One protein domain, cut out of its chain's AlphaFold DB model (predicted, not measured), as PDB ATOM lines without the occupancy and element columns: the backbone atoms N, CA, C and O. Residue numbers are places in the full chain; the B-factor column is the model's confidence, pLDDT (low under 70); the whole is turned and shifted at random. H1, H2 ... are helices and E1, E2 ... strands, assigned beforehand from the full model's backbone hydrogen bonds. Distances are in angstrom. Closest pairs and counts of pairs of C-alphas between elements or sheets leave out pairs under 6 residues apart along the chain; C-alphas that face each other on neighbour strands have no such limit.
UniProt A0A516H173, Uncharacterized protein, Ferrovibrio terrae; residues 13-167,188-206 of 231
ATOM      1  N   LYS A  13       6.214 138.320 245.200       86.75
ATOM      2  CA  LYS A  13       4.773 138.108 245.417       86.75
ATOM      3  C   LYS A  13       4.103 137.487 244.193       86.75
ATOM      4  O   LYS A  13       4.385 137.879 243.056       86.75
ATOM      5  N   ILE A  14       3.185 136.549 244.419       83.62
ATOM      6  CA  ILE A  14       2.425 135.934 243.330       83.62
ATOM      7  C   ILE A  14       1.487 136.963 242.693       83.62
ATOM      8  O   ILE A  14       0.698 137.627 243.362       83.62
ATOM      9  N   GLN A  15       1.546 137.071 241.365       78.62
ATOM     10  CA  GLN A  15       0.580 137.835 240.580       78.62
ATOM     11  C   GLN A  15      -0.586 136.932 240.167       78.62
ATOM     12  O   GLN A  15      -0.373 135.826 239.657       78.62
ATOM     13  N   ARG A  16      -1.825 137.411 240.349       70.31
ATOM     14  CA  ARG A  16      -3.033 136.692 239.908       70.31
ATOM     15  C   ARG A  16      -2.896 136.311 238.424       70.31
ATOM     16  O   ARG A  16      -2.451 137.121 237.619       70.31
ATOM     17  N   LEU A  17      -3.297 135.082 238.079       76.81
ATOM     18  CA  LEU A  17      -3.279 134.498 236.722       76.81
ATOM     19  C   LEU A  17      -1.899 134.136 236.141       76.81
ATOM     20  O   LEU A  17      -1.824 133.654 235.011       76.81
ATOM     21  N   THR A  18      -0.811 134.293 236.895       79.81
ATOM     22  CA  THR A  18       0.522 133.913 236.413       79.81
ATOM     23  C   THR A  18       0.807 132.442 236.707       79.81
ATOM     24  O   THR A  18       0.814 132.026 237.864       79.81
ATOM     25  N   ARG A  19       1.069 131.640 235.666       82.75
ATOM     26  CA  ARG A  19       1.477 130.237 235.845       82.75
ATOM     27  C   ARG A  19       2.932 130.160 236.336       82.75
ATOM     28  O   ARG A  19       3.796 130.784 235.713       82.75
ATOM     29  N   PRO A  20       3.229 129.397 237.403       85.12
ATOM     30  CA  PRO A  20       4.600 129.214 237.859       85.12
ATOM     31  C   PRO A  20       5.424 128.395 236.866       85.12
ATOM     32  O   PRO A  20       4.904 127.558 236.128       85.12
ATOM     33  N   SER A  21       6.741 128.587 236.909       89.19
ATOM     34  CA  SER A  21       7.678 127.573 236.424       89.19
ATOM     35  C   SER A  21       7.867 126.526 237.520       89.19
ATOM     36  O   SER A  21       8.240 126.878 238.641       89.19
ATOM     37  N   VAL A  22       7.595 125.261 237.194       88.62
ATOM     38  CA  VAL A  22       7.655 124.134 238.136       88.62
ATOM     39  C   VAL A  22       8.849 123.252 237.796       88.62
ATOM     40  O   VAL A  22       8.995 122.798 236.661       88.62
ATOM     41  N   PHE A  23       9.700 123.003 238.787       89.06
ATOM     42  CA  PHE A  23      10.770 122.019 238.700       89.06
ATOM     43  C   PHE A  23      10.432 120.847 239.618       89.06
ATOM     44  O   PHE A  23      10.413 121.009 240.837       89.06
ATOM     45  N   SER A  24      10.197 119.666 239.048       88.06
ATOM     46  CA  SER A  24       9.767 118.489 239.806       88.06
ATOM     47  C   SER A  24      10.765 117.332 239.742       88.06
ATOM     48  O   SER A  24      11.512 117.172 238.767       88.06
ATOM     49  N   ARG A  25      10.807 116.519 240.802       87.88
ATOM     50  CA  ARG A  25      11.538 115.245 240.861       87.88
ATOM     51  C   ARG A  25      10.705 114.187 241.566       87.88
ATOM     52  O   ARG A  25      10.302 114.390 242.708       87.88
ATOM     53  N   TYR A  26      10.503 113.060 240.891       86.19
ATOM     54  CA  TYR A  26       9.953 111.863 241.514       86.19
ATOM     55  C   TYR A  26      11.003 111.230 242.418       86.19
ATOM     56  O   TYR A  26      12.176 111.126 242.040       86.19
ATOM     57  N   VAL A  27      10.576 110.811 243.602       88.56
ATOM     58  CA  VAL A  27      11.436 110.230 244.631       88.56
ATOM     59  C   VAL A  27      10.849 108.935 245.183       88.56
ATOM     60  O   VAL A  27       9.636 108.766 245.227       88.56
ATOM     61  N   CYS A  28      11.702 108.021 245.632       89.62
ATOM     62  CA  CYS A  28      11.300 106.799 246.336       89.62
ATOM     63  C   CYS A  28      12.135 106.678 247.611       89.62
ATOM     64  O   CYS A  28      13.307 106.295 247.568       89.62
ATOM     65  N   TRP A  29      11.568 107.146 248.720       90.62
ATOM     66  CA  TRP A  29      12.294 107.517 249.937       90.62
ATOM     67  C   TRP A  29      11.676 106.863 251.165       90.62
ATOM     68  O   TRP A  29      10.450 106.772 251.266       90.62
ATOM     69  N   SER A  30      12.523 106.471 252.117       90.12
ATOM     70  CA  SER A  30      12.064 106.021 253.425       90.12
ATOM     71  C   SER A  30      11.644 107.213 254.297       90.12
ATOM     72  O   SER A  30      12.039 108.354 254.027       90.12
ATOM     73  N   PRO A  31      10.886 106.991 255.385       87.00
ATOM     74  CA  PRO A  31      10.611 108.033 256.375       87.00
ATOM     75  C   PRO A  31      11.880 108.720 256.907       87.00
ATOM     76  O   PRO A  31      11.864 109.924 257.173       87.00
ATOM     77  N   LEU A  32      12.990 107.979 257.020       88.88
ATOM     78  CA  LEU A  32      14.274 108.527 257.445       88.88
ATOM     79  C   LEU A  32      14.894 109.433 256.375       88.88
ATOM     80  O   LEU A  32      15.376 110.508 256.721       88.88
ATOM     81  N   ASP A  33      14.848 109.050 255.094       91.44
ATOM     82  CA  ASP A  33      15.328 109.902 253.994       91.44
ATOM     83  C   ASP A  33      14.582 111.249 253.973       91.44
ATOM     84  O   ASP A  33      15.209 112.310 253.916       91.44
ATOM     85  N   TRP A  34      13.248 111.213 254.107       87.94
ATOM     86  CA  TRP A  34      12.420 112.420 254.206       87.94
ATOM     87  C   TRP A  34      12.813 113.292 255.392       87.94
ATOM     88  O   TRP A  34      13.000 114.496 255.227       87.94
ATOM     89  N   LYS A  35      12.981 112.689 256.574       86.25
ATOM     90  CA  LYS A  35      13.387 113.404 257.786       86.25
ATOM     91  C   LYS A  35      14.749 114.077 257.617       86.25
ATOM     92  O   LYS A  35      14.889 115.255 257.923       86.25
ATOM     93  N   LEU A  36      15.745 113.352 257.108       90.19
ATOM     94  CA  LEU A  36      17.101 113.874 256.924       90.19
ATOM     95  C   LEU A  36      17.137 115.037 255.926       90.19
ATOM     96  O   LEU A  36      17.822 116.033 256.166       90.19
ATOM     97  N   PHE A  37      16.388 114.934 254.828       90.69
ATOM     98  CA  PHE A  37      16.295 116.015 253.853       90.69
ATOM     99  C   PHE A  37      15.535 117.230 254.402       90.69
ATOM    100  O   PHE A  37      15.998 118.356 254.222       90.69
ATOM    101  N   ALA A  38      14.418 117.010 255.103       86.31
ATOM    102  CA  ALA A  38      13.650 118.061 255.768       86.31
ATOM    103  C   ALA A  38      14.521 118.851 256.755       86.31
ATOM    104  O   ALA A  38      14.625 120.068 256.639       86.31
ATOM    105  N   THR A  39      15.254 118.164 257.637       86.75
ATOM    106  CA  THR A  39      16.193 118.812 258.565       86.75
ATOM    107  C   THR A  39      17.268 119.613 257.826       86.75
ATOM    108  O   THR A  39      17.598 120.731 258.213       86.75
ATOM    109  N   ALA A  40      17.802 119.089 256.720       89.69
ATOM    110  CA  ALA A  40      18.803 119.811 255.940       89.69
ATOM    111  C   ALA A  40      18.246 121.075 255.258       89.69
ATOM    112  O   ALA A  40      18.988 122.042 255.071       89.69
ATOM    113  N   LEU A  41      16.961 121.078 254.885       88.25
ATOM    114  CA  LEU A  41      16.265 122.268 254.397       88.25
ATOM    115  C   LEU A  41      16.044 123.284 255.522       88.25
ATOM    116  O   LEU A  41      16.381 124.451 255.336       88.25
ATOM    117  N   GLU A  42      15.573 122.853 256.693       85.31
ATOM    118  CA  GLU A  42      15.397 123.724 257.867       85.31
ATOM    119  C   GLU A  42      16.708 124.419 258.258       85.31
ATOM    120  O   GLU A  42      16.743 125.627 258.490       85.31
ATOM    121  N   GLU A  43      17.818 123.677 258.269       86.69
ATOM    122  CA  GLU A  43      19.142 124.229 258.564       86.69
ATOM    123  C   GLU A  43      19.633 125.225 257.506       86.69
ATOM    124  O   GLU A  43      20.384 126.153 257.829       86.69
ATOM    125  N   ALA A  44      19.262 125.018 256.239       86.88
ATOM    126  CA  ALA A  44      19.625 125.907 255.142       86.88
ATOM    127  C   ALA A  44      18.763 127.181 255.110       86.88
ATOM    128  O   ALA A  44      19.233 128.221 254.641       86.88
ATOM    129  N   PHE A  45      17.534 127.111 255.627       85.19
ATOM    130  CA  PHE A  45      16.532 128.172 255.550       85.19
ATOM    131  C   PHE A  45      15.822 128.381 256.898       85.19
ATOM    132  O   PHE A  45      14.634 128.090 257.030       85.19
ATOM    133  N   PRO A  46      16.523 128.929 257.904       78.94
ATOM    134  CA  PRO A  46      15.975 129.092 259.255       78.94
ATOM    135  C   PRO A  46      14.800 130.080 259.340       78.94
ATOM    136  O   PRO A  46      14.018 130.025 260.289       78.94
ATOM    137  N   ASP A  47      14.689 130.979 258.359       77.06
ATOM    138  CA  ASP A  47      13.628 131.988 258.275       77.06
ATOM    139  C   ASP A  47      12.453 131.545 257.394       77.06
ATOM    140  O   ASP A  47      11.450 132.252 257.304       77.06
ATOM    141  N   ALA A  48      12.563 130.380 256.747       79.44
ATOM    142  CA  ALA A  48      11.451 129.828 256.001       79.44
ATOM    143  C   ALA A  48      10.349 129.339 256.942       79.44
ATOM    144  O   ALA A  48      10.572 128.922 258.081       79.44
ATOM    145  N   LEU A  49       9.139 129.411 256.418       76.19
ATOM    146  CA  LEU A  49       7.899 129.103 257.086       76.19
ATOM    147  C   LEU A  49       7.228 127.921 256.387       76.19
ATOM    148  O   LEU A  49       7.300 127.791 255.167       76.19
ATOM    149  N   TYR A  50       6.557 127.066 257.150       73.00
ATOM    150  CA  TYR A  50       5.970 125.829 256.636       73.00
ATOM    151  C   TYR A  50       4.505 125.714 257.029       73.00
ATOM    152  O   TYR A  50       4.108 126.143 258.117       73.00
ATOM    153  N   ASN A  51       3.693 125.109 256.167       70.31
ATOM    154  CA  ASN A  51       2.299 124.830 256.501       70.31
ATOM    155  C   ASN A  51       2.228 123.878 257.707       70.31
ATOM    156  O   ASN A  51       2.777 122.779 257.671       70.31
ATOM    157  N   ARG A  52       1.565 124.312 258.790       62.12
ATOM    158  CA  ARG A  52       1.305 123.474 259.970       62.12
ATOM    159  C   ARG A  52       0.066 122.616 259.748       62.12
ATOM    160  O   ARG A  52      -0.857 123.040 259.063       62.12
ATOM    161  N   HIS A  53       0.003 121.477 260.428       59.62
ATOM    162  CA  HIS A  53      -1.208 120.672 260.555       59.62
ATOM    163  C   HIS A  53      -1.995 121.022 261.823       59.62
ATOM    164  O   HIS A  53      -1.448 121.544 262.799       59.62
ATOM    165  N   LEU A  54      -3.305 120.768 261.789       55.47
ATOM    166  CA  LEU A  54      -4.139 120.705 262.986       55.47
ATOM    167  C   LEU A  54      -4.138 119.253 263.453       55.47
ATOM    168  O   LEU A  54      -4.174 118.324 262.646       55.47
ATOM    169  N   THR A  55      -4.142 119.075 264.761       59.72
ATOM    170  CA  THR A  55      -4.504 117.811 265.389       59.72
ATOM    171  C   THR A  55      -5.986 117.506 265.146       59.72
ATOM    172  O   THR A  55      -6.795 118.412 264.941       59.72
ATOM    173  N   ILE A  56      -6.373 116.231 265.243       60.28
ATOM    174  CA  ILE A  56      -7.783 115.802 265.147       60.28
ATOM    175  C   ILE A  56      -8.666 116.573 266.148       60.28
ATOM    176  O   ILE A  56      -9.791 116.948 265.835       60.28
ATOM    177  N   ALA A  57      -8.145 116.865 267.343       62.84
ATOM    178  CA  ALA A  57      -8.859 117.637 268.358       62.84
ATOM    179  C   ALA A  57      -9.128 119.091 267.926       62.84
ATOM    180  O   ALA A  57     -10.210 119.616 268.180       62.84
ATOM    181  N   GLU A  58      -8.170 119.727 267.248       61.62
ATOM    182  CA  GLU A  58      -8.318 121.086 266.716       61.62
ATOM    183  C   GLU A  58      -9.244 121.135 265.490       61.62
ATOM    184  O   GLU A  58      -9.907 122.144 265.276       61.62
ATOM    185  N   GLU A  59      -9.335 120.055 264.707       61.59
ATOM    186  CA  GLU A  59     -10.308 119.935 263.610       61.59
ATOM    187  C   GLU A  59     -11.752 119.783 264.122       61.59
ATOM    188  O   GLU A  59     -12.692 120.283 263.506       61.59
ATOM    189  N   ILE A  60     -11.931 119.114 265.264       65.00
ATOM    190  CA  ILE A  60     -13.240 118.889 265.899       65.00
ATOM    191  C   ILE A  60     -13.703 120.123 266.706       65.00
ATOM    192  O   ILE A  60     -14.905 120.314 266.909       65.00
ATOM    193  N   GLY A  61     -12.775 120.978 267.153       60.94
ATOM    194  CA  GLY A  61     -13.060 122.216 267.886       60.94
ATOM    195  C   GLY A  61     -13.709 123.298 267.013       60.94
ATOM    196  O   GLY A  61     -13.213 123.644 265.949       60.94
ATOM    197  N   ALA A  62     -14.839 123.854 267.461       52.00
ATOM    198  CA  ALA A  62     -15.727 124.700 266.654       52.00
ATOM    199  C   ALA A  62     -15.317 126.184 266.491       52.00
ATOM    200  O   ALA A  62     -16.124 126.981 266.012       52.00
ATOM    201  N   GLU A  63     -14.091 126.578 266.827       57.47
ATOM    202  CA  GLU A  63     -13.578 127.923 266.531       57.47
ATOM    203  C   GLU A  63     -12.486 127.824 265.473       57.47
ATOM    204  O   GLU A  63     -11.658 126.928 265.546       57.47
ATOM    205  N   GLN A  64     -12.492 128.711 264.469       55.72
ATOM    206  CA  GLN A  64     -11.417 128.760 263.474       55.72
ATOM    207  C   GLN A  64     -10.108 129.117 264.194       55.72
ATOM    208  O   GLN A  64      -9.976 130.270 264.615       55.72
ATOM    209  N   PRO A  65      -9.146 128.188 264.351       53.34
ATOM    210  CA  PRO A  65      -7.888 128.531 264.989       53.34
ATOM    211  C   PRO A  65      -7.130 129.534 264.118       53.34
ATOM    212  O   PRO A  65      -7.154 129.461 262.885       53.34
ATOM    213  N   GLU A  66      -6.427 130.465 264.759       54.28
ATOM    214  CA  GLU A  66      -5.420 131.257 264.066       54.28
ATOM    215  C   GLU A  66      -4.274 130.316 263.674       54.28
ATOM    216  O   GLU A  66      -3.578 129.746 264.515       54.28
ATOM    217  N   LEU A  67      -4.137 130.072 262.373       57.03
ATOM    218  CA  LEU A  67      -3.126 129.164 261.859       57.03
ATOM    219  C   LEU A  67      -1.816 129.906 261.650       57.03
ATOM    220  O   LEU A  67      -1.738 130.846 260.858       57.03
ATOM    221  N   HIS A  68      -0.771 129.420 262.305       58.12
ATOM    222  CA  HIS A  68       0.583 129.905 262.102       58.12
ATOM    223  C   HIS A  68       1.362 128.929 261.233       58.12
ATOM    224  O   HIS A  68       1.265 127.711 261.397       58.12
ATOM    225  N   LEU A  69       2.170 129.481 260.333       60.28
ATOM    226  CA  LEU A  69       3.223 128.706 259.707       60.28
ATOM    227  C   LEU A  69       4.236 128.311 260.787       60.28
ATOM    228  O   LEU A  69       4.619 129.129 261.626       60.28
ATOM    229  N   VAL A  70       4.647 127.050 260.790       57.22
ATOM    230  CA  VAL A  70       5.618 126.517 261.753       57.22
ATOM    231  C   VAL A  70       6.995 126.393 261.127       57.22
ATOM    232  O   VAL A  70       7.160 126.613 259.934       57.22
ATOM    233  N   ARG A  71       7.986 126.050 261.955       55.16
ATOM    234  CA  ARG A  71       9.384 125.827 261.559       55.16
ATOM    235  C   ARG A  71       9.773 124.346 261.416       55.16
ATOM    236  O   ARG A  71      10.953 124.072 261.252       55.16
ATOM    237  N   SER A  72       8.812 123.418 261.489       56.12
ATOM    238  CA  SER A  72       9.064 121.980 261.298       56.12
ATOM    239  C   SER A  72       8.521 121.505 259.951       56.12
ATOM    240  O   SER A  72       7.338 121.692 259.669       56.12
ATOM    241  N   LEU A  73       9.381 120.879 259.148       58.44
ATOM    242  CA  LEU A  73       9.111 120.253 257.850       58.44
ATOM    243  C   LEU A  73       8.791 118.757 257.952       58.44
ATOM    244  O   LEU A  73       8.533 118.128 256.929       58.44
ATOM    245  N   TRP A  74       8.847 118.158 259.142       59.31
ATOM    246  CA  TRP A  74       8.568 116.733 259.315       59.31
ATOM    247  C   TRP A  74       7.521 116.490 260.396       59.31
ATOM    248  O   TRP A  74       7.679 116.930 261.537       59.31
ATOM    249  N   ASP A  75       6.478 115.751 260.023       61.66
ATOM    250  CA  ASP A  75       5.456 115.216 260.916       61.66
ATOM    251  C   ASP A  75       4.901 113.908 260.292       61.66
ATOM    252  O   ASP A  75       4.587 113.875 259.097       61.66
ATOM    253  N   PRO A  76       4.873 112.793 261.048       56.72
ATOM    254  CA  PRO A  76       4.497 111.471 260.542       56.72
ATOM    255  C   PRO A  76       2.984 111.297 260.302       56.72
ATOM    256  O   PRO A  76       2.585 110.490 259.452       56.72
ATOM    257  N   ASP A  77       2.142 112.070 260.992       55.28
ATOM    258  CA  ASP A  77       0.677 111.932 260.977       55.28
ATOM    259  C   ASP A  77       0.018 112.720 259.834       55.28
ATOM    260  O   ASP A  77      -1.194 112.682 259.612       55.28
ATOM    261  N   LEU A  78       0.838 113.398 259.042       60.22
ATOM    262  CA  LEU A  78       0.422 114.240 257.938       60.22
ATOM    263  C   LEU A  78      -0.325 113.480 256.840       60.22
ATOM    264  O   LEU A  78       0.123 112.435 256.374       60.22
ATOM    265  N   ILE A  79      -1.428 114.033 256.338       55.00
ATOM    266  CA  ILE A  79      -2.183 113.441 255.214       55.00
ATOM    267  C   ILE A  79      -1.788 114.074 253.862       55.00
ATOM    268  O   ILE A  79      -2.011 113.477 252.810       55.00
ATOM    269  N   TYR A  80      -1.166 115.258 253.872       60.12
ATOM    270  CA  TYR A  80      -0.939 116.091 252.682       60.12
ATOM    271  C   TYR A  80       0.551 116.380 252.420       60.12
ATOM    272  O   TYR A  80       1.393 116.034 253.235       60.12
ATOM    273  N   PRO A  81       0.926 116.952 251.267       62.25
ATOM    274  CA  PRO A  81       2.267 117.499 251.065       62.25
ATOM    275  C   PRO A  81       2.516 118.709 251.979       62.25
ATOM    276  O   PRO A  81       1.596 119.496 252.216       62.25
ATOM    277  N   ILE A  82       3.751 118.879 252.458       73.00
ATOM    278  CA  ILE A  82       4.163 120.090 253.186       73.00
ATOM    279  C   ILE A  82       4.714 121.082 252.172       73.00
ATOM    280  O   ILE A  82       5.607 120.745 251.392       73.00
ATOM    281  N   GLU A  83       4.207 122.310 252.202       78.31
ATOM    282  CA  GLU A  83       4.774 123.409 251.427       78.31
ATOM    283  C   GLU A  83       5.622 124.313 252.320       78.31
ATOM    284  O   GLU A  83       5.259 124.657 253.449       78.31
ATOM    285  N   MET A  84       6.766 124.695 251.773       82.69
ATOM    286  CA  MET A  84       7.715 125.646 252.318       82.69
ATOM    287  C   MET A  84       7.571 126.990 251.610       82.69
ATOM    288  O   MET A  84       7.620 127.078 250.379       82.69
ATOM    289  N   HIS A  85       7.462 128.033 252.423       81.25
ATOM    290  CA  HIS A  85       7.248 129.425 252.060       81.25
ATOM    291  C   HIS A  85       8.393 130.278 252.615       81.25
ATOM    292  O   HIS A  85       8.887 130.037 253.711       81.25
ATOM    293  N   PHE A  86       8.818 131.295 251.869       81.44
ATOM    294  CA  PHE A  86       9.970 132.126 252.254       81.44
ATOM    295  C   PHE A  86       9.566 133.517 252.754       81.44
ATOM    296  O   PHE A  86      10.392 134.221 253.323       81.44
ATOM    297  N   ASP A  87       8.310 133.923 252.551       79.25
ATOM    298  CA  ASP A  87       7.811 135.238 252.954       79.25
ATOM    299  C   ASP A  87       7.100 135.166 254.318       79.25
ATOM    300  O   ASP A  87       6.091 134.458 254.428       79.25
ATOM    301  N   PRO A  88       7.555 135.909 255.346       68.31
ATOM    302  CA  PRO A  88       6.911 135.934 256.655       68.31
ATOM    303  C   PRO A  88       5.496 136.527 256.650       68.31
ATOM    304  O   PRO A  88       4.743 136.300 257.593       68.31
ATOM    305  N   ALA A  89       5.110 137.257 255.600       69.50
ATOM    306  CA  ALA A  89       3.749 137.757 255.425       69.50
ATOM    307  C   ALA A  89       2.769 136.692 254.892       69.50
ATOM    308  O   ALA A  89       1.587 136.991 254.704       69.50
ATOM    309  N   THR A  90       3.232 135.462 254.643       70.06
ATOM    310  CA  THR A  90       2.382 134.370 254.154       70.06
ATOM    311  C   THR A  90       1.329 134.000 255.200       70.06
ATOM    312  O   THR A  90       1.657 133.632 256.327       70.06
ATOM    313  N   LYS A  91       0.044 134.080 254.828       65.81
ATOM    314  CA  LYS A  91      -1.089 133.802 255.725       65.81
ATOM    315  C   LYS A  91      -1.838 132.533 255.319       65.81
ATOM    316  O   LYS A  91      -2.283 132.406 254.179       65.81
ATOM    317  N   LEU A  92      -2.041 131.629 256.276       65.06
ATOM    318  CA  LEU A  92      -2.885 130.445 256.116       65.06
ATOM    319  C   LEU A  92      -4.371 130.806 256.235       65.06
ATOM    320  O   LEU A  92      -4.773 131.573 257.111       65.06
ATOM    321  N   THR A  93      -5.196 130.228 255.362       59.78
ATOM    322  CA  THR A  93      -6.655 130.383 255.380       59.78
ATOM    323  C   THR A  93      -7.355 129.025 255.460       59.78
ATOM    324  O   THR A  93      -7.049 128.099 254.708       59.78
ATOM    325  N   ILE A  94      -8.318 128.903 256.381       57.97
ATOM    326  CA  ILE A  94      -9.181 127.719 256.500       57.97
ATOM    327  C   ILE A  94     -10.379 127.888 255.568       57.97
ATOM    328  O   ILE A  94     -11.198 128.787 255.764       57.97
ATOM    329  N   HIS A  95     -10.533 126.983 254.600       55.47
ATOM    330  CA  HIS A  95     -11.771 126.871 253.832       55.47
ATOM    331  C   HIS A  95     -12.644 125.778 254.441       55.47
ATOM    332  O   HIS A  95     -12.301 124.593 254.431       55.47
ATOM    333  N   LYS A  96     -13.795 126.181 254.987       47.06
ATOM    334  CA  LYS A  96     -14.753 125.277 255.632       47.06
ATOM    335  C   LYS A  96     -15.162 124.164 254.655       47.06
ATOM    336  O   LYS A  96     -15.753 124.447 253.618       47.06
ATOM    337  N   GLY A  97     -14.832 122.915 254.990       49.94
ATOM    338  CA  GLY A  97     -15.186 121.722 254.210       49.94
ATOM    339  C   GLY A  97     -14.297 121.394 253.000       49.94
ATOM    340  O   GLY A  97     -14.632 120.459 252.281       49.94
ATOM    341  N   VAL A  98     -13.197 122.124 252.740       48.31
ATOM    342  CA  VAL A  98     -12.462 122.001 251.453       48.31
ATOM    343  C   VAL A  98     -10.932 121.883 251.596       48.31
ATOM    344  O   VAL A  98     -10.229 121.856 250.595       48.31
ATOM    345  N   ARG A  99     -10.400 121.680 252.811       55.53
ATOM    346  CA  ARG A  99      -8.956 121.730 253.153       55.53
ATOM    347  C   ARG A  99      -8.418 123.158 253.312       55.53
ATOM    348  O   ARG A  99      -9.110 124.160 253.157       55.53
ATOM    349  N   TRP A 100      -7.156 123.210 253.703       59.22
ATOM    350  CA  TRP A 100      -6.376 124.393 253.995       59.22
ATOM    351  C   TRP A 100      -5.809 124.946 252.704       59.22
ATOM    352  O   TRP A 100      -5.410 124.177 251.828       59.22
ATOM    353  N   SER A 101      -5.729 126.266 252.592       61.12
ATOM    354  CA  SER A 101      -4.973 126.871 251.506       61.12
ATOM    355  C   SER A 101      -4.328 128.173 251.958       61.12
ATOM    356  O   SER A 101      -4.788 128.823 252.901       61.12
ATOM    357  N   VAL A 102      -3.244 128.554 251.297       62.19
ATOM    358  CA  VAL A 102      -2.723 129.916 251.384       62.19
ATOM    359  C   VAL A 102      -3.468 130.735 250.339       62.19
ATOM    360  O   VAL A 102      -3.514 130.349 249.169       62.19
ATOM    361  N   SER A 103      -4.059 131.861 250.743       66.56
ATOM    362  CA  SER A 103      -4.700 132.755 249.780       66.56
ATOM    363  C   SER A 103      -3.662 133.267 248.779       66.56
ATOM    364  O   SER A 103      -2.523 133.545 249.148       66.56
ATOM    365  N   ILE A 104      -4.048 133.442 247.511       69.94
ATOM    366  CA  ILE A 104      -3.125 133.913 246.457       69.94
ATOM    367  C   ILE A 104      -2.428 135.228 246.856       69.94
ATOM    368  O   ILE A 104      -1.272 135.444 246.514       69.94
ATOM    369  N   GLU A 105      -3.111 136.099 247.606       69.44
ATOM    370  CA  GLU A 105      -2.571 137.385 248.075       69.44
ATOM    371  C   GLU A 105      -1.481 137.247 249.144       69.44
ATOM    372  O   GLU A 105      -0.655 138.147 249.291       69.44
ATOM    373  N   GLY A 106      -1.481 136.134 249.879       72.06
ATOM    374  CA  GLY A 106      -0.454 135.794 250.857       72.06
ATOM    375  C   GLY A 106       0.670 134.928 250.289       72.06
ATOM    376  O   GLY A 106       1.611 134.640 251.015       72.06
ATOM    377  N   GLN A 107       0.600 134.479 249.035       77.38
ATOM    378  CA  GLN A 107       1.633 133.613 248.473       77.38
ATOM    379  C   GLN A 107       2.787 134.417 247.854       77.38
ATOM    380  O   GLN A 107       2.591 135.435 247.179       77.38
ATOM    381  N   SER A 108       3.996 133.876 248.005       84.00
ATOM    382  CA  SER A 108       5.227 134.402 247.418       84.00
ATOM    383  C   SER A 108       6.061 133.268 246.822       84.00
ATOM    384  O   SER A 108       6.077 132.151 247.335       84.00
ATOM    385  N   TRP A 109       6.760 133.567 245.729       86.31
ATOM    386  CA  TRP A 109       7.748 132.702 245.099       86.31
ATOM    387  C   TRP A 109       9.144 132.921 245.693       86.31
ATOM    388  O   TRP A 109       9.467 134.058 246.039       86.31
ATOM    389  N   PRO A 110      10.005 131.887 245.691       89.06
ATOM    390  CA  PRO A 110       9.704 130.497 245.331       89.06
ATOM    391  C   PRO A 110       8.880 129.772 246.411       89.06
ATOM    392  O   PRO A 110       8.784 130.246 247.532       89.06
ATOM    393  N   GLN A 111       8.302 128.618 246.078       86.75
ATOM    394  CA  GLN A 111       7.710 127.675 247.039       86.75
ATOM    395  C   GLN A 111       8.316 126.288 246.811       86.75
ATOM    396  O   GLN A 111       8.637 125.946 245.668       86.75
ATOM    397  N   ILE A 112       8.479 125.490 247.866       86.75
ATOM    398  CA  ILE A 112       8.927 124.092 247.747       86.75
ATOM    399  C   ILE A 112       7.847 123.178 248.318       86.75
ATOM    400  O   ILE A 112       7.517 123.292 249.491       86.75
ATOM    401  N   GLY A 113       7.320 122.271 247.502       84.00
ATOM    402  CA  GLY A 113       6.428 121.199 247.926       84.00
ATOM    403  C   GLY A 113       7.216 119.921 248.196       84.00
ATOM    404  O   GLY A 113       7.972 119.460 247.335       84.00
ATOM    405  N   LEU A 114       7.038 119.346 249.383       81.12
ATOM    406  CA  LEU A 114       7.586 118.051 249.768       81.12
ATOM    407  C   LEU A 114       6.465 117.018 249.847       81.12
ATOM    408  O   LEU A 114       5.464 117.211 250.538       81.12
ATOM    409  N   GLY A 115       6.654 115.903 249.146       71.56
ATOM    410  CA  GLY A 115       5.827 114.716 249.304       71.56
ATOM    411  C   GLY A 115       5.907 114.123 250.715       71.56
ATOM    412  O   GLY A 115       6.715 114.523 251.552       71.56
ATOM    413  N   LYS A 116       5.044 113.140 250.976       69.94
ATOM    414  CA  LYS A 116       4.973 112.466 252.272       69.94
ATOM    415  C   LYS A 116       5.959 111.297 252.351       69.94
ATOM    416  O   LYS A 116       6.000 110.452 251.455       69.94
ATOM    417  N   GLY A 117       6.637 111.181 253.492       64.94
ATOM    418  CA  GLY A 117       7.230 109.921 253.930       64.94
ATOM    419  C   GLY A 117       6.160 108.947 254.391       64.94
ATOM    420  O   GLY A 117       5.441 109.209 255.352       64.94
ATOM    421  N   ALA A 118       6.031 107.833 253.679       70.06
ATOM    422  CA  ALA A 118       5.171 106.731 254.073       70.06
ATOM    423  C   ALA A 118       6.041 105.533 254.438       70.06
ATOM    424  O   ALA A 118       7.055 105.275 253.784       70.06
ATOM    425  N   GLU A 119       5.615 104.797 255.462       82.94
ATOM    426  CA  GLU A 119       6.177 103.481 255.743       82.94
ATOM    427  C   GLU A 119       6.089 102.583 254.498       82.94
ATOM    428  O   GLU A 119       5.184 102.767 253.662       82.94
ATOM    429  N   PRO A 120       7.009 101.611 254.351       84.50
ATOM    430  CA  PRO A 120       6.894 100.622 253.298       84.50
ATOM    431  C   PRO A 120       5.514  99.966 253.357       84.50
ATOM    432  O   PRO A 120       5.031  99.547 254.408       84.50
ATOM    433  N   THR A 121       4.858  99.881 252.205       86.56
ATOM    434  CA  THR A 121       3.655  99.068 252.064       86.56
ATOM    435  C   THR A 121       4.076  97.602 252.179       86.56
ATOM    436  O   THR A 121       4.986  97.206 251.443       86.56
ATOM    437  N   PRO A 122       3.466  96.809 253.081       86.44
ATOM    438  CA  PRO A 122       3.787  95.395 253.221       86.44
ATOM    439  C   PRO A 122       3.456  94.634 251.936       86.44
ATOM    440  O   PRO A 122       2.601  95.062 251.158       86.44
ATOM    441  N   ALA A 123       4.124  93.500 251.727       84.94
ATOM    442  CA  ALA A 123       3.755  92.587 250.651       84.94
ATOM    443  C   ALA A 123       2.342  92.027 250.884       84.94
ATOM    444  O   ALA A 123       1.982  91.691 252.014       84.94
ATOM    445  N   ASP A 124       1.569  91.898 249.811       81.69
ATOM    446  CA  ASP A 124       0.233  91.304 249.805       81.69
ATOM    447  C   ASP A 124       0.009  90.493 248.517       81.69
ATOM    448  O   ASP A 124       0.898  90.373 247.672       81.69
ATOM    449  N   ASP A 125      -1.194  89.944 248.342       72.00
ATOM    450  CA  ASP A 125      -1.554  89.171 247.144       72.00
ATOM    451  C   ASP A 125      -1.481  89.993 245.838       72.00
ATOM    452  O   ASP A 125      -1.580  89.439 244.744       72.00
ATOM    453  N   LYS A 126      -1.336  91.323 245.928       70.88
ATOM    454  CA  LYS A 126      -1.334  92.257 244.796       70.88
ATOM    455  C   LYS A 126       0.060  92.795 244.475       70.88
ATOM    456  O   LYS A 126       0.242  93.385 243.400       70.88
ATOM    457  N   GLY A 127       1.047  92.624 245.354       78.44
ATOM    458  CA  GLY A 127       2.386  93.124 245.081       78.44
ATOM    459  C   GLY A 127       3.440  92.917 246.170       78.44
ATOM    460  O   GLY A 127       3.169  92.436 247.269       78.44
ATOM    461  N   PRO A 128       4.687  93.294 245.847       86.44
ATOM    462  CA  PRO A 128       5.821  93.185 246.753       86.44
ATOM    463  C   PRO A 128       5.767  94.235 247.866       86.44
ATOM    464  O   PRO A 128       5.096  95.263 247.754       86.44
ATOM    465  N   GLU A 129       6.577  94.006 248.898       90.19
ATOM    466  CA  GLU A 129       6.899  95.036 249.883       90.19
ATOM    467  C   GLU A 129       7.613  96.201 249.175       90.19
ATOM    468  O   GLU A 129       8.568  95.976 248.418       90.19
ATOM    469  N   ARG A 130       7.136  97.439 249.373       86.94
ATOM    470  CA  ARG A 130       7.595  98.600 248.587       86.94
ATOM    471  C   ARG A 130       7.442  99.945 249.277       86.94
ATOM    472  O   ARG A 130       6.489 100.170 250.016       86.94
ATOM    473  N   PHE A 131       8.282 100.903 248.900       85.31
ATOM    474  CA  PHE A 131       7.981 102.320 249.118       85.31
ATOM    475  C   PHE A 131       7.055 102.867 248.027       85.31
ATOM    476  O   PHE A 131       7.119 102.453 246.865       85.31
ATOM    477  N   LYS A 132       6.199 103.820 248.411       77.50
ATOM    478  CA  LYS A 132       5.421 104.621 247.461       77.50
ATOM    479  C   LYS A 132       6.295 105.716 246.866       77.50
ATOM    480  O   LYS A 132       7.179 106.252 247.531       77.50
ATOM    481  N   GLU A 133       6.008 106.056 245.617       80.12
ATOM    482  CA  GLU A 133       6.611 107.217 244.983       80.12
ATOM    483  C   GLU A 133       6.092 108.501 245.634       80.12
ATOM    484  O   GLU A 133       4.907 108.637 245.950       80.12
ATOM    485  N   GLY A 134       7.006 109.439 245.832       82.31
ATOM    486  CA  GLY A 134       6.730 110.806 246.226       82.31
ATOM    487  C   GLY A 134       7.187 111.781 245.150       82.31
ATOM    488  O   GLY A 134       7.806 111.414 244.147       82.31
ATOM    489  N   LEU A 135       6.896 113.054 245.385       85.38
ATOM    490  CA  LEU A 135       7.235 114.144 244.486       85.38
ATOM    491  C   LEU A 135       7.836 115.290 245.296       85.38
ATOM    492  O   LEU A 135       7.349 115.608 246.379       85.38
ATOM    493  N   ILE A 136       8.895 115.896 244.773       88.44
ATOM    494  CA  ILE A 136       9.422 117.173 245.256       88.44
ATOM    495  C   ILE A 136       9.221 118.191 244.146       88.44
ATOM    496  O   ILE A 136       9.689 117.974 243.025       88.44
ATOM    497  N   GLU A 137       8.566 119.301 244.462       89.50
ATOM    498  CA  GLU A 137       8.270 120.375 243.516       89.50
ATOM    499  C   GLU A 137       8.868 121.693 243.992       89.50
ATOM    500  O   GLU A 137       8.818 122.032 245.168       89.50
ATOM    501  N   ILE A 138       9.448 122.456 243.069       90.56
ATOM    502  CA  ILE A 138       9.925 123.814 243.319       90.56
ATOM    503  C   ILE A 138       9.181 124.727 242.359       90.56
ATOM    504  O   ILE A 138       9.419 124.706 241.147       90.56
ATOM    505  N   HIS A 139       8.285 125.533 242.907       89.56
ATOM    506  CA  HIS A 139       7.519 126.516 242.165       89.56
ATOM    507  C   HIS A 139       8.251 127.848 242.201       89.56
ATOM    508  O   HIS A 139       8.725 128.307 243.240       89.56
ATOM    509  N   THR A 140       8.375 128.475 241.040       90.88
ATOM    510  CA  THR A 140       9.171 129.686 240.874       90.88
ATOM    511  C   THR A 140       8.435 130.696 240.011       90.88
ATOM    512  O   THR A 140       7.664 130.325 239.119       90.88
ATOM    513  N   ALA A 141       8.719 131.982 240.239       89.75
ATOM    514  CA  ALA A 141       8.277 133.033 239.330       89.75
ATOM    515  C   ALA A 141       8.749 132.721 237.893       89.75
ATOM    516  O   ALA A 141       9.917 132.345 237.705       89.75
ATOM    517  N   PRO A 142       7.870 132.850 236.884       86.88
ATOM    518  CA  PRO A 142       8.191 132.454 235.523       86.88
ATOM    519  C   PRO A 142       9.372 133.255 234.977       86.88
ATOM    520  O   PRO A 142       9.490 134.457 235.199       86.88
ATOM    521  N   HIS A 143      10.263 132.567 234.260       85.38
ATOM    522  CA  HIS A 143      11.461 133.143 233.632       85.38
ATOM    523  C   HIS A 143      12.449 133.837 234.596       85.38
ATOM    524  O   HIS A 143      13.388 134.502 234.148       85.38
ATOM    525  N   HIS A 144      12.313 133.641 235.914       89.19
ATOM    526  CA  HIS A 144      13.185 134.270 236.898       89.19
ATOM    527  C   HIS A 144      14.534 133.538 237.021       89.19
ATOM    528  O   HIS A 144      14.643 132.444 237.585       89.19
ATOM    529  N   LYS A 145      15.605 134.149 236.497       88.00
ATOM    530  CA  LYS A 145      16.946 133.532 236.440       88.00
ATOM    531  C   LYS A 145      17.523 133.218 237.826       88.00
ATOM    532  O   LYS A 145      18.222 132.209 237.972       88.00
ATOM    533  N   GLY A 146      17.221 134.045 238.831       89.44
ATOM    534  CA  GLY A 146      17.616 133.811 240.223       89.44
ATOM    535  C   GLY A 146      16.999 132.527 240.780       89.44
ATOM    536  O   GLY A 146      17.707 131.689 241.341       89.44
ATOM    537  N   HIS A 147      15.716 132.289 240.505       90.88
ATOM    538  CA  HIS A 147      15.017 131.102 240.998       90.88
ATOM    539  C   HIS A 147      15.490 129.809 240.332       90.88
ATOM    540  O   HIS A 147      15.596 128.779 240.989       90.88
ATOM    541  N   ALA A 148      15.871 129.850 239.054       87.25
ATOM    542  CA  ALA A 148      16.483 128.692 238.403       87.25
ATOM    543  C   ALA A 148      17.846 128.322 239.030       87.25
ATOM    544  O   ALA A 148      18.220 127.150 239.100       87.25
ATOM    545  N   ARG A 149      18.630 129.309 239.493       90.00
ATOM    546  CA  ARG A 149      19.866 129.052 240.255       90.00
ATOM    547  C   ARG A 149      19.553 128.447 241.621       90.00
ATOM    548  O   ARG A 149      20.178 127.445 241.960       90.00
ATOM    549  N   PHE A 150      18.577 129.005 242.325       90.56
ATOM    550  CA  PHE A 150      18.084 128.493 243.598       90.56
ATOM    551  C   PHE A 150      17.621 127.029 243.489       90.56
ATOM    552  O   PHE A 150      18.162 126.166 244.175       90.56
ATOM    553  N   ALA A 151      16.746 126.700 242.532       90.38
ATOM    554  CA  ALA A 151      16.269 125.331 242.306       90.38
ATOM    555  C   ALA A 151      17.419 124.335 242.068       90.38
ATOM    556  O   ALA A 151      17.422 123.225 242.597       90.38
ATOM    557  N   ARG A 152      18.468 124.742 241.337       89.75
ATOM    558  CA  ARG A 152      19.676 123.914 241.170       89.75
ATOM    559  C   ARG A 152      20.448 123.707 242.473       89.75
ATOM    560  O   ARG A 152      21.025 122.639 242.649       89.75
ATOM    561  N   GLN A 153      20.505 124.697 243.364       91.75
ATOM    562  CA  GLN A 153      21.133 124.532 244.680       91.75
ATOM    563  C   GLN A 153      20.329 123.563 245.556       91.75
ATOM    564  O   GLN A 153      20.936 122.696 246.181       91.75
ATOM    565  N   ILE A 154      18.993 123.623 245.508       91.44
ATOM    566  CA  ILE A 154      18.123 122.638 246.169       91.44
ATOM    567  C   ILE A 154      18.376 121.234 245.620       91.44
ATOM    568  O   ILE A 154      18.592 120.311 246.395       91.44
ATOM    569  N   TYR A 155      18.469 121.052 244.301       89.88
ATOM    570  CA  TYR A 155      18.790 119.737 243.734       89.88
ATOM    571  C   TYR A 155      20.199 119.238 244.069       89.88
ATOM    572  O   TYR A 155      20.421 118.035 244.177       89.88
ATOM    573  N   ARG A 156      21.163 120.135 244.292       90.50
ATOM    574  CA  ARG A 156      22.479 119.744 244.823       90.50
ATOM    575  C   ARG A 156      22.417 119.328 246.289       90.50
ATOM    576  O   ARG A 156      23.212 118.484 246.695       90.50
ATOM    577  N   LEU A 157      21.530 119.928 247.083       92.12
ATOM    578  CA  LEU A 157      21.260 119.472 248.444       92.12
ATOM    579  C   LEU A 157      20.594 118.092 248.407       92.12
ATOM    580  O   LEU A 157      21.072 117.181 249.075       92.12
ATOM    581  N   LEU A 158      19.571 117.939 247.563       91.38
ATOM    582  CA  LEU A 158      18.838 116.698 247.320       91.38
ATOM    583  C   LEU A 158      19.789 115.536 247.014       91.38
ATOM    584  O   LEU A 158      19.739 114.512 247.682       91.38
ATOM    585  N   ALA A 159      20.731 115.729 246.087       90.50
ATOM    586  CA  ALA A 159      21.702 114.715 245.666       90.50
ATOM    587  C   ALA A 159      22.629 114.169 246.770       90.50
ATOM    588  O   ALA A 159      23.400 113.250 246.519       90.50
ATOM    589  N   ARG A 160      22.592 114.723 247.988       92.38
ATOM    590  CA  ARG A 160      23.314 114.177 249.150       92.38
ATOM    591  C   ARG A 160      22.559 113.060 249.863       92.38
ATOM    592  O   ARG A 160      23.161 112.349 250.659       92.38
ATOM    593  N   PHE A 161      21.256 112.964 249.626       92.94
ATOM    594  CA  PHE A 161      20.351 112.026 250.291       92.94
ATOM    595  C   PHE A 161      19.826 110.962 249.334       92.94
ATOM    596  O   PHE A 161      19.182 110.010 249.759       92.94
ATOM    597  N   THR A 162      20.080 111.118 248.037       91.88
ATOM    598  CA  THR A 162      19.484 110.282 247.007       91.88
ATOM    599  C   THR A 162      20.393 110.131 245.796       91.88
ATOM    600  O   THR A 162      21.236 110.981 245.513       91.88
ATOM    601  N   THR A 163      20.197 109.037 245.064       88.69
ATOM    602  CA  THR A 163      20.804 108.783 243.761       88.69
ATOM    603  C   THR A 163      19.759 108.315 242.751       88.69
ATOM    604  O   THR A 163      18.785 107.639 243.092       88.69
ATOM    605  N   ASN A 164      19.984 108.661 241.490       84.00
ATOM    606  CA  ASN A 164      19.273 108.122 240.336       84.00
ATOM    607  C   ASN A 164      20.145 107.136 239.525       84.00
ATOM    608  O   ASN A 164      19.785 106.753 238.417       84.00
ATOM    609  N   GLU A 165      21.312 106.753 240.051       80.31
ATOM    610  CA  GLU A 165      22.274 105.887 239.371       80.31
ATOM    611  C   GLU A 165      22.136 104.420 239.792       80.31
ATOM    612  O   GLU A 165      21.730 104.104 240.911       80.31
ATOM    613  N   ARG A 166      22.592 103.515 238.912       74.31
ATOM    614  CA  ARG A 166      22.768 102.077 239.194       74.31
ATOM    615  C   ARG A 166      21.491 101.379 239.679       74.31
ATOM    616  O   ARG A 166      21.547 100.500 240.538       74.31
ATOM    617  N   GLN A 167      20.353 101.753 239.116       81.31
ATOM    618  CA  GLN A 167      19.068 101.101 239.350       81.31
ATOM    619  C   GLN A 167      18.810 100.108 238.215       81.31
ATOM    620  O   GLN A 167      19.208 100.353 237.081       81.31
ATOM    621  N   GLY A 188      13.311 109.509 235.691       70.00
ATOM    622  CA  GLY A 188      14.475 109.902 236.484       70.00
ATOM    623  C   GLY A 188      14.135 109.891 237.974       70.00
ATOM    624  O   GLY A 188      14.072 110.963 238.566       70.00
ATOM    625  N   LEU A 189      13.858 108.710 238.533       82.88
ATOM    626  CA  LEU A 189      13.453 108.460 239.907       82.88
ATOM    627  C   LEU A 189      14.667 108.557 240.832       82.88
ATOM    628  O   LEU A 189      15.683 107.878 240.661       82.88
ATOM    629  N   TRP A 190      14.541 109.407 241.839       89.88
ATOM    630  CA  TRP A 190      15.572 109.662 242.833       89.88
ATOM    631  C   TRP A 190      15.299 108.805 244.065       89.88
ATOM    632  O   TRP A 190      14.373 109.057 244.833       89.88
ATOM    633  N   ILE A 191      16.102 107.765 244.266       90.38
ATOM    634  CA  ILE A 191      15.916 106.836 245.383       90.38
ATOM    635  C   ILE A 191      16.765 107.294 246.565       90.38
ATOM    636  O   ILE A 191      17.930 107.659 246.386       90.38
ATOM    637  N   GLY A 192      16.172 107.311 247.755       93.12
ATOM    638  CA  GLY A 192      16.843 107.693 248.992       93.12
ATOM    639  C   GLY A 192      17.903 106.672 249.411       93.12
ATOM    640  O   GLY A 192      17.804 105.482 249.101       93.12
ATOM    641  N   HIS A 193      18.966 107.127 250.068       93.81
ATOM    642  CA  HIS A 193      20.054 106.242 250.488       93.81
ATOM    643  C   HIS A 193      19.604 105.217 251.533       93.81
ATOM    644  O   HIS A 193      20.057 104.070 251.481       93.81
ATOM    645  N   ASP A 194      18.702 105.591 252.439       93.88
ATOM    646  CA  ASP A 194      18.144 104.658 253.411       93.88
ATOM    647  C   ASP A 194      17.145 103.691 252.761       93.88
ATOM    648  O   ASP A 194      17.220 102.487 253.007       93.88
ATOM    649  N   ALA A 195      16.306 104.162 251.834       92.19
ATOM    650  CA  ALA A 195      15.460 103.282 251.027       92.19
ATOM    651  C   ALA A 195      16.279 102.227 250.257       92.19
ATOM    652  O   ALA A 195      15.924 101.047 250.229       92.19
ATOM    653  N   LEU A 196      17.423 102.620 249.680       91.88
ATOM    654  CA  LEU A 196      18.350 101.688 249.029       91.88
ATOM    655  C   LEU A 196      18.924 100.656 250.000       91.88
ATOM    656  O   LEU A 196      19.061  99.492 249.625       91.88
ATOM    657  N   ARG A 197      19.281 101.063 251.224       92.75
ATOM    658  CA  ARG A 197      19.727 100.138 252.275       92.75
ATOM    659  C   ARG A 197      18.619  99.135 252.601       92.75
ATOM    660  O   ARG A 197      18.872  97.939 252.519       92.75
ATOM    661  N   TRP A 198      17.402  99.607 252.864       92.88
ATOM    662  CA  TRP A 198      16.233  98.769 253.165       92.88
ATOM    663  C   TRP A 198      15.950  97.726 252.072       92.88
ATOM    664  O   TRP A 198      15.708  96.558 252.380       92.88
ATOM    665  N   ALA A 199      16.043  98.113 250.796       90.94
ATOM    666  CA  ALA A 199      15.834  97.197 249.672       90.94
ATOM    667  C   ALA A 199      16.972  96.180 249.486       90.94
ATOM    668  O   ALA A 199      16.774  95.140 248.866       90.94
ATOM    669  N   ARG A 200      18.177  96.466 249.993       89.88
ATOM    670  CA  ARG A 200      19.311  95.523 249.965       89.88
ATOM    671  C   ARG A 200      19.237  94.471 251.065       89.88
ATOM    672  O   ARG A 200      19.853  93.422 250.918       89.88
ATOM    673  N   GLU A 201      18.525  94.755 252.151       92.38
ATOM    674  CA  GLU A 201      18.401  93.844 253.296       92.38
ATOM    675  C   GLU A 201      17.548  92.607 252.983       92.38
ATOM    676  O   GLU A 201      17.784  91.551 253.564       92.38
ATOM    677  N   ASP A 202      16.603  92.706 252.047       89.75
ATOM    678  CA  ASP A 202      15.833  91.563 251.552       89.75
ATOM    679  C   ASP A 202      15.675  91.680 250.033       89.75
ATOM    680  O   ASP A 202      15.086  92.658 249.565       89.75
ATOM    681  N   PRO A 203      16.141  90.694 249.239       84.81
ATOM    682  CA  PRO A 203      15.947  90.728 247.800       84.81
ATOM    683  C   PRO A 203      14.468  90.905 247.430       84.81
ATOM    684  O   PRO A 203      14.167  91.623 246.489       84.81
ATOM    685  N   LYS A 204      13.505  90.335 248.154       85.12
ATOM    686  CA  LYS A 204      12.076  90.419 247.800       85.12
ATOM    687  C   LYS A 204      11.485  91.834 247.862       85.12
ATOM    688  O   LYS A 204      10.384  92.050 247.362       85.12
ATOM    689  N   ARG A 205      12.204  92.803 248.427       90.12
ATOM    690  CA  ARG A 205      11.788  94.205 248.462       90.12
ATOM    691  C   ARG A 205      12.051  94.884 247.127       90.12
ATOM    692  O   ARG A 205      13.129  94.743 246.546       90.12
ATOM    693  N   LEU A 206      11.069  95.643 246.648       88.69
ATOM    694  CA  LEU A 206      11.205  96.475 245.454       88.69
ATOM    695  C   LEU A 206      11.060  97.954 245.808       88.69
ATOM    696  O   LEU A 206      10.250  98.355 246.640       88.69
TER     697      LEU A 206
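AT A GLANCE: This is residues 13 to 167 and 188 to 206 of the 231 residues of an uncharacterized protein of Ferrovibrio terrae (UniProt A0A516H173). A twisted sheet of five strands, E2 E5 E6 E1 E7, has one long helix, H3, over it, running along E6 and E1, while the other long helix, H1, lies beside the strands and over none of them, its start near E7. H4 runs on from E7 past that edge of the sheet, the small hairpin of E3 and E4 forms a separate sheet of its own, and residues 56 to 63, of which 56 to 60 belong to H2, stick out. The printed part has 174 residues, with four named helices and seven named strands in the order E1 H1 H2 E2 E3 E4 E5 E6 H3 E7 H4, and the large sheet is mixed. The class is mixed, helices and strands, though only 77 residues are in named elements. The whole is compact, with a radius of gyration of the C-alphas of 17.6 A and spans of 50 by 45 by 29 A.

IN THESE COORDINATES: In the large sheet, E6 is residues 133 to 140, 23.0 A long from first to last C-alpha, and E1 is residues 21 to 28, 23.3 A long, beginning at C-alpha 21 (7.678, 127.573, 236.424). E5 is residues 111 to 114, E2 residues 82 to 85 and E7 residues 190 to 192. H3, residues 145 to 158, and H1, residues 31 to 44, are each 20.1 A long; C-alpha 31 is at (10.611, 108.033, 256.375). H4, residues 193 to 201, is 12.8 A long and ends at C-alpha 201 (18.401, 93.844, 253.296). H2 is residues 56 to 60, E3 residues 92 to 95 and E4 residues 99 to 102.

HOW THE PARTS SIT: E6 and E1 are antiparallel at 160 degrees, with N 25 and O 136 2.9 A apart, within hydrogen-bond range. E5 and E6, a hairpin, are antiparallel at 176 degrees, with N 113 and O 137 at 2.8 A. E2, an edge strand, is antiparallel to E5 at 160 degrees, with N 84 and O 112 at 2.8 A. E7, the other edge strand, is parallel to E1 at 47 degrees, with N 190 and O 26 at 2.9 A; residues 162 to 163 pair with residues 191 to 192 of E7, antiparallel. H1 and H3 are on one face of this sheet, in two layers, helices and sheet. H3 has a height over the sheet of 9.6 A and lies over E6 and, only just, over E1, on which 3 of its C-alphas fall; on the local plane it runs along E6 at 17 degrees, and the closest C-alphas of E6 and H3 are those of Thr 140 and His 147, 6.0 A apart. H1 lies over none of the strands, at a height of 4.2 A, only just above the sheet's level. H1 and H3 are close but not clearly touching, the closest C-alphas being those of Phe 37 and Leu 158 at 7.0 A, with a steep tilt of 45 degrees, opposite ways. H1, with residues 32 to 33 alone, and H4 touch only at their ends, Asp 33 and Asp 194 having the closest C-alphas at 6.0 A, with a shallow tilt of 17 degrees, opposite ways. H4 is not on the sheet, but only just, with 4 pairs of C-alphas within 10 A. The hairpin of E3 and E4 is antiparallel at 143 degrees, with N 93 and O 101 at 2.9 A. H2 is not on the large sheet and touches no helix. In H1, H2, H3 and H4 every O i to N i+4 pair is within hydrogen-bond range.

THE WHOLE: The C-alphas farthest apart are those of Ala 62 and Arg 166, at 52.4 A. Residues 168 to 187 are not printed; C-alphas 167 and 188 are 10.3 A apart across this cut, which lies between H3 and E7. The links H1 to H2, H2 to E2 and E5 to E6 are long. Mean pLDDT of the printed part is 78.1, and it is under 70 in residues 52 to 81, 88 to 89, 91 to 105 and 116 to 117.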